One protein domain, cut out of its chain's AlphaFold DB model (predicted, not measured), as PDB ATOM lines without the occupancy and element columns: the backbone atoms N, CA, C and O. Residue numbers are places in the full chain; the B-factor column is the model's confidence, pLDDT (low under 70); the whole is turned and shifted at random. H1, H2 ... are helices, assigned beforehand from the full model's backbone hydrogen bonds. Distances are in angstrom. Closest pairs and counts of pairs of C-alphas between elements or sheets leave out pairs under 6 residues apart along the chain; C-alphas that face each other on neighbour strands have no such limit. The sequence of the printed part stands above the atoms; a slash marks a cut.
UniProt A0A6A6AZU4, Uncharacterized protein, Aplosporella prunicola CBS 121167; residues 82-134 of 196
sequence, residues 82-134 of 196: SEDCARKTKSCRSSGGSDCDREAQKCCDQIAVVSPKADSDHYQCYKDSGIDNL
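This is residues 82 to 134 of the 196 residues of an uncharacterized protein of Aplosporella prunicola CBS 121167 (UniProt A0A6A6AZU4). What shape do the three helices make? H1 and H2 lie side by side as a helical hairpin that makes one end of a rod, and H3 runs on beyond them toward the other end, overlapping them with only a part of its length. The linking residues 109 to 115 run out along H3 to its first residue, and H3 then folds back toward the pair. What is the make-up? The 53 printed residues hold three named helices, in the order H1, H2, H3, and no named strand; the class is all helix. The whole is compact, with a radius of gyration of the C-alphas of 10.7 A, and it spans 36 by 17 by 16 A.

Where is the first helix? H1 is residues 82 to 94, 18.3 A from first to last C-alpha, and C-alpha 82 is at (-11.956, 25.186, 4.691). What follows it? H2 is residues 100 to 108, 12.2 A long, and begins with C-alpha 100 at (-25.602, 29.387, 1.458). Where does the last helix run? H3 is residues 116 to 128, 18.2 A long, and ends with C-alpha 128 at (-16.742, 21.961, 7.987).

How do H1 and H2 stand to each other? They touch and form a helical hairpin, opposite ways at a shallow tilt of 11 degrees. Their closest C-alphas are those of Thr 89 and Cys 100, 5.5 A apart. How does H3 meet H1? They touch, the same way at a shallow tilt of 18 degrees, and H1 does so with residues 82 to 86 alone. The closest C-alphas are those of Ser 82 and Cys 125, 4.0 A apart. How does H3 meet H2? They touch and form a second helical hairpin, opposite ways at a shallow tilt of 16 degrees, with residues 122 to 126 of H3 alone; the closest C-alphas, of Cys 108 and Cys 125, are 5.6 A apart. What do the backbones show? In H1, H2 and H3 every O i to N i+4 pair is within hydrogen-bond range.

How long is it? The two C-alphas farthest apart, of Gly 96 and Ser 115, are 35.6 A apart. How is the printed part joined? It has no cut; the link from H1 to H2 is tight with 5 residues, and the link from H2 to H3 is short with 7. Where is confidence low? The mean pLDDT of the printed part is 72.7, and residues 82 to 83, 110 to 121 and 133 to 134 are under 70. The mean of H3 is 65.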
ATOM      1  N   SER A  82     -10.948  25.910   3.913       64.19
ATOM      2  CA  SER A  82     -11.956  25.186   4.691       64.19
ATOM      3  C   SER A  82     -12.547  25.993   5.857       64.19
ATOM      4  O   SER A  82     -13.769  26.101   5.966       64.19
ATOM      5  N   GLU A  83     -11.722  26.629   6.695       66.69
ATOM      6  CA  GLU A  83     -12.194  27.461   7.812       66.69
ATOM      7  C   GLU A  83     -12.912  28.732   7.335       66.69
ATOM      8  O   GLU A  83     -13.899  29.164   7.946       66.69
ATOM      9  N   ASP A  84     -12.439  29.339   6.244       72.56
ATOM     10  CA  ASP A  84     -13.065  30.526   5.659       72.56
ATOM     11  C   ASP A  84     -14.417  30.204   5.014       72.56
ATOM     12  O   ASP A  84     -15.401  30.917   5.257       72.56
ATOM     13  N   CYS A  85     -14.503  29.109   4.256       75.88
ATOM     14  CA  CYS A  85     -15.747  28.630   3.662       75.88
ATOM     15  C   CYS A  85     -16.769  28.261   4.741       75.88
ATOM     16  O   CYS A  85     -17.917  28.715   4.683       75.88
ATOM     17  N   ALA A  86     -16.351  27.552   5.791       77.56
ATOM     18  CA  ALA A  86     -17.226  27.200   6.906       77.56
ATOM     19  C   ALA A  86     -17.775  28.442   7.628       77.56
ATOM     20  O   ALA A  86     -18.978  28.551   7.896       77.56
ATOM     21  N   ARG A  87     -16.913  29.432   7.895       80.12
ATOM     22  CA  ARG A  87     -17.300  30.700   8.528       80.12
ATOM     23  C   ARG A  87     -18.278  31.502   7.667       80.12
ATOM     24  O   ARG A  87     -19.290  31.971   8.196       80.12
ATOM     25  N   LYS A  88     -18.018  31.635   6.361       80.50
ATOM     26  CA  LYS A  88     -18.920  32.319   5.413       80.50
ATOM     27  C   LYS A  88     -20.283  31.630   5.351       80.50
ATOM     28  O   LYS A  88     -21.307  32.293   5.500       80.50
ATOM     29  N   THR A  89     -20.297  30.303   5.258       82.56
ATOM     30  CA  THR A  89     -21.528  29.499   5.222       82.56
ATOM     31  C   THR A  89     -22.358  29.681   6.493       82.56
ATOM     32  O   THR A  89     -23.564  29.938   6.432       82.56
ATOM     33  N   LYS A  90     -21.716  29.630   7.667       84.12
ATOM     34  CA  LYS A  90     -22.374  29.857   8.962       84.12
ATOM     35  C   LYS A  90     -22.964  31.265   9.078       84.12
ATOM     36  O   LYS A  90     -24.069  31.421   9.600       84.12
ATOM     37  N   SER A  91     -22.247  32.275   8.583       84.00
ATOM     38  CA  SER A  91     -22.732  33.657   8.534       84.00
ATOM     39  C   SER A  91     -23.944  33.795   7.610       84.00
ATOM     40  O   SER A  91     -24.957  34.340   8.033       84.00
ATOM     41  N   CYS A  92     -23.881  33.246   6.392       82.62
ATOM     42  CA  CYS A  92     -24.992  33.265   5.438       82.62
ATOM     43  C   CYS A  92     -26.266  32.648   6.034       82.62
ATOM     44  O   CYS A  92     -27.332  33.268   6.003       82.62
ATOM     45  N   ARG A  93     -26.146  31.468   6.666       84.94
ATOM     46  CA  ARG A  93     -27.279  30.790   7.319       84.94
ATOM     47  C   ARG A  93     -27.854  31.621   8.468       84.94
ATOM     48  O   ARG A  93     -29.067  31.715   8.615       84.94
ATOM     49  N   SER A  94     -26.989  32.269   9.249       85.38
ATOM     50  CA  SER A  94     -27.398  33.129  10.371       85.38
ATOM     51  C   SER A  94     -28.125  34.402   9.912       85.38
ATOM     52  O   SER A  94     -28.973  34.912  10.637       85.38
ATOM     53  N   SER A  95     -27.835  34.895   8.705       86.38
ATOM     54  CA  SER A  95     -28.539  36.019   8.069       86.38
ATOM     55  C   SER A  95     -29.796  35.601   7.288       86.38
ATOM     56  O   SER A  95     -30.452  36.464   6.708       86.38
ATOM     57  N   GLY A  96     -30.144  34.309   7.265       81.75
ATOM     58  CA  GLY A  96     -31.314  33.790   6.550       81.75
ATOM     59  C   GLY A  96     -31.151  33.714   5.028       81.75
ATOM     60  O   GLY A  96     -32.150  33.745   4.312       81.75
ATOM     61  N   GLY A  97     -29.915  33.643   4.520       83.81
ATOM     62  CA  GLY A  97     -29.650  33.505   3.087       83.81
ATOM     63  C   GLY A  97     -30.155  32.172   2.517       83.81
ATOM     64  O   GLY A  97     -30.105  31.140   3.185       83.81
ATOM     65  N   SER A  98     -30.633  32.184   1.271       79.44
ATOM     66  CA  SER A  98     -31.201  31.005   0.596       79.44
ATOM     67  C   SER A  98     -30.182  30.168  -0.186       79.44
ATOM     68  O   SER A  98     -30.433  28.994  -0.432       79.44
ATOM     69  N   ASP A  99     -29.042  30.747  -0.575       84.19
ATOM     70  CA  ASP A  99     -28.038  30.104  -1.443       84.19
ATOM     71  C   ASP A  99     -26.753  29.688  -0.704       84.19
ATOM     72  O   ASP A  99     -25.740  29.382  -1.333       84.19
ATOM     73  N   CYS A 100     -26.788  29.627   0.631       83.75
ATOM     74  CA  CYS A 100     -25.602  29.387   1.458       83.75
ATOM     75  C   CYS A 100     -24.860  28.096   1.102       83.75
ATOM     76  O   CYS A 100     -23.635  28.092   1.058       83.75
ATOM     77  N   ASP A 101     -25.586  27.017   0.800       81.69
ATOM     78  CA  ASP A 101     -24.976  25.728   0.462       81.69
ATOM     79  C   ASP A 101     -24.294  25.767  -0.917       81.69
ATOM     80  O   ASP A 101     -23.243  25.165  -1.117       81.69
ATOM     81  N   ARG A 102     -24.849  26.536  -1.862       78.75
ATOM     82  CA  ARG A 102     -24.280  26.731  -3.205       78.75
ATOM     83  C   ARG A 102     -23.028  27.604  -3.161       78.75
ATOM     84  O   ARG A 102     -22.079  27.373  -3.907       78.75
ATOM     85  N   GLU A 103     -23.028  28.628  -2.313       80.94
ATOM     86  CA  GLU A 103     -21.852  29.469  -2.079       80.94
ATOM     87  C   GLU A 103     -20.750  28.705  -1.346       80.94
ATOM     88  O   GLU A 103     -19.585  28.814  -1.724       80.94
ATOM     89  N   ALA A 104     -21.119  27.880  -0.364       81.38
ATOM     90  CA  ALA A 104     -20.212  26.965   0.319       81.38
ATOM     91  C   ALA A 104     -19.557  25.987  -0.664       81.38
ATOM     92  O   ALA A 104     -18.338  25.843  -0.663       81.38
ATOM     93  N   GLN A 105     -20.352  25.390  -1.557       79.88
ATOM     94  CA  GLN A 105     -19.871  24.480  -2.594       79.88
ATOM     95  C   GLN A 105     -18.843  25.170  -3.499       79.88
ATOM     96  O   GLN A 105     -17.710  24.717  -3.613       79.88
ATOM     97  N   LYS A 106     -19.198  26.333  -4.065       76.69
ATOM     98  CA  LYS A 106     -18.281  27.137  -4.894       76.69
ATOM     99  C   LYS A 106     -17.020  27.570  -4.151       76.69
ATOM    100  O   LYS A 106     -16.002  27.817  -4.788       76.69
ATOM    101  N   CYS A 107     -17.106  27.753  -2.837       77.62
ATOM    102  CA  CYS A 107     -15.969  28.105  -2.003       77.62
ATOM    103  C   CYS A 107     -15.032  26.906  -1.838       77.62
ATOM    104  O   CYS A 107     -13.837  27.038  -2.071       77.62
ATOM    105  N   CYS A 108     -15.569  25.727  -1.526       75.81
ATOM    106  CA  CYS A 108     -14.768  24.520  -1.382       75.81
ATOM    107  C   CYS A 108     -14.190  24.022  -2.712       75.81
ATOM    108  O   CYS A 108     -13.034  23.621  -2.740       75.81
ATOM    109  N   ASP A 109     -14.917  24.157  -3.826       73.19
ATOM    110  CA  ASP A 109     -14.454  23.797  -5.181       73.19
ATOM    111  C   ASP A 109     -13.267  24.631  -5.689       73.19
ATOM    112  O   ASP A 109     -12.694  24.339  -6.736       73.19
ATOM    113  N   GLN A 110     -12.865  25.663  -4.948       68.56
ATOM    114  CA  GLN A 110     -11.616  26.379  -5.194       68.56
ATOM    115  C   GLN A 110     -10.375  25.554  -4.833       68.56
ATOM    116  O   GLN A 110      -9.284  25.846  -5.324       68.56
ATOM    117  N   ILE A 111     -10.527  24.537  -3.981       64.25
ATOM    118  CA  ILE A 111      -9.461  23.599  -3.641       64.25
ATOM    119  C   ILE A 111      -9.355  22.602  -4.797       64.25
ATOM    120  O   ILE A 111     -10.127  21.651  -4.897       64.25
ATOM    121  N   ALA A 112      -8.413  22.851  -5.705       52.66
ATOM    122  CA  ALA A 112      -8.156  21.961  -6.828       52.66
ATOM    123  C   ALA A 112      -7.609  20.614  -6.327       52.66
ATOM    124  O   ALA A 112      -6.545  20.552  -5.707       52.66
ATOM    125  N   VAL A 113      -8.324  19.530  -6.627       53.56
ATOM    126  CA  VAL A 113      -7.949  18.163  -6.250       53.56
ATOM    127  C   VAL A 113      -6.873  17.646  -7.206       53.56
ATOM    128  O   VAL A 113      -7.151  16.975  -8.190       53.56
ATOM    129  N   VAL A 114      -5.624  18.020  -6.937       45.56
ATOM    130  CA  VAL A 114      -4.448  17.616  -7.738       45.56
ATOM    131  C   VAL A 114      -3.503  16.686  -6.976       45.56
ATOM    132  O   VAL A 114      -2.496  16.235  -7.504       45.56
ATOM    133  N   SER A 115      -3.796  16.419  -5.701       42.19
ATOM    134  CA  SER A 115      -3.011  15.521  -4.855       42.19
ATOM    135  C   SER A 115      -3.872  14.953  -3.723       42.19
ATOM    136  O   SER A 115      -4.845  15.602  -3.332       42.19
ATOM    137  N   PRO A 116      -3.480  13.820  -3.107       42.06
ATOM    138  CA  PRO A 116      -4.208  13.243  -1.970       42.06
ATOM    139  C   PRO A 116      -4.381  14.204  -0.783       42.06
ATOM    140  O   PRO A 116      -5.354  14.138  -0.040       42.06
ATOM    141  N   LYS A 117      -3.435  15.132  -0.593       49.00
ATOM    142  CA  LYS A 117      -3.534  16.154   0.453       49.00
ATOM    143  C   LYS A 117      -4.604  17.198   0.117       49.00
ATOM    144  O   LYS A 117      -5.405  17.532   0.980       49.00
ATOM    145  N   ALA A 118      -4.607  17.693  -1.122       52.12
ATOM    146  CA  ALA A 118      -5.592  18.669  -1.585       52.12
ATOM    147  C   ALA A 118      -7.012  18.081  -1.597       52.12
ATOM    148  O   ALA A 118      -7.969  18.779  -1.284       52.12
ATOM    149  N   ASP A 119      -7.124  16.786  -1.882       54.12
ATOM    150  CA  ASP A 119      -8.366  16.023  -1.790       54.12
ATOM    151  C   ASP A 119      -8.912  15.973  -0.356       54.12
ATOM    152  O   ASP A 119     -10.049  16.357  -0.086       54.12
ATOM    153  N   SER A 120      -8.052  15.620   0.606       56.72
ATOM    154  CA  SER A 120      -8.405  15.643   2.028       56.72
ATOM    155  C   SER A 120      -8.838  17.036   2.499       56.72
ATOM    156  O   SER A 120      -9.741  17.143   3.330       56.72
ATOM    157  N   ASP A 121      -8.207  18.099   1.994       64.06
ATOM    158  CA  ASP A 121      -8.550  19.481   2.336       64.06
ATOM    159  C   ASP A 121      -9.901  19.902   1.709       64.06
ATOM    160  O   ASP A 121     -10.710  20.558   2.378       64.06
ATOM    161  N   HIS A 122     -10.188  19.474   0.469       70.62
ATOM    162  CA  HIS A 122     -11.468  19.683  -0.231       70.62
ATOM    163  C   HIS A 122     -12.620  18.960   0.475       70.62
ATOM    164  O   HIS A 122     -13.624  19.585   0.832       70.62
ATOM    165  N   TYR A 123     -12.430  17.682   0.806       70.44
ATOM    166  CA  TYR A 123     -13.386  16.901   1.586       70.44
ATOM    167  C   TYR A 123     -13.678  17.546   2.947       70.44
ATOM    168  O   TYR A 123     -14.841  17.719   3.336       70.44
ATOM    169  N   GLN A 124     -12.627  17.940   3.673       72.81
ATOM    170  CA  GLN A 124     -12.779  18.570   4.980       72.81
ATOM    171  C   GLN A 124     -13.507  19.920   4.871       72.81
ATOM    172  O   GLN A 124     -14.336  20.225   5.725       72.81
ATOM    173  N   CYS A 125     -13.299  20.680   3.790       77.69
ATOM    174  CA  CYS A 125     -14.018  21.930   3.533       77.69
ATOM    175  C   CYS A 125     -15.539  21.742   3.449       77.69
ATOM    176  O   CYS A 125     -16.291  22.482   4.095       77.69
ATOM    177  N   TYR A 126     -16.010  20.746   2.694       80.31
ATOM    178  CA  TYR A 126     -17.445  20.461   2.584       80.31
ATOM    179  C   TYR A 126     -18.043  20.031   3.924       80.31
ATOM    180  O   TYR A 126     -19.155  20.436   4.277       80.31
ATOM    181  N   LYS A 127     -17.281  19.248   4.692       78.81
ATOM    182  CA  LYS A 127     -17.668  18.796   6.028       78.81
ATOM    183  C   LYS A 127     -17.785  19.949   7.019       78.81
ATOM    184  O   LYS A 127     -18.816  20.088   7.673       78.81
ATOM    185  N   ASP A 128     -16.770  20.804   7.087       82.25
ATOM    186  CA  ASP A 128     -16.742  21.961   7.987       82.25
ATOM    187  C   ASP A 128     -17.813  22.995   7.613       82.25
ATOM    188  O   ASP A 128     -18.382  23.664   8.479       82.25
ATOM    189  N   SER A 129     -18.145  23.087   6.323       81.75
ATOM    190  CA  SER A 129     -19.229  23.934   5.819       81.75
ATOM    191  C   SER A 129     -20.626  23.320   6.023       81.75
ATOM    192  O   SER A 129     -21.640  24.007   5.861       81.75
ATOM    193  N   GLY A 130     -20.715  22.053   6.445       78.31
ATOM    194  CA  GLY A 130     -21.978  21.343   6.659       78.31
ATOM    195  C   GLY A 130     -22.783  21.184   5.371       78.31
ATOM    196  O   GLY A 130     -23.991  21.420   5.378       78.31
ATOM    197  N   ILE A 131     -22.089  20.901   4.268       78.19
ATOM    198  CA  ILE A 131     -22.649  20.571   2.949       78.19
ATOM    199  C   ILE A 131     -22.144  19.202   2.475       78.19
ATOM    200  O   ILE A 131     -22.069  18.916   1.283       78.19
ATOM    201  N   ASP A 132     -21.763  18.340   3.414       73.00
ATOM    202  CA  ASP A 132     -21.251  16.999   3.152       73.00
ATOM    203  C   ASP A 132     -22.268  16.108   2.422       73.00
ATOM    204  O   ASP A 132     -21.893  15.172   1.729       73.00
ATOM    205  N   ASN A 133     -23.558  16.434   2.494       66.88
ATOM    206  CA  ASN A 133     -24.611  15.806   1.698       66.88
ATOM    207  C   ASN A 133     -24.506  16.081   0.185       66.88
ATOM    208  O   ASN A 133     -25.065  15.319  -0.602       66.88
ATOM    209  N   LEU A 134     -23.841  17.169  -0.222       68.19
ATOM    210  CA  LEU A 134     -23.574  17.492  -1.631       68.19
ATOM    211  C   LEU A 134     -22.390  16.720  -2.190       68.19
ATOM    212  O   LEU A 134     -22.181  16.701  -3.404       68.19
TER     213      LEU A 134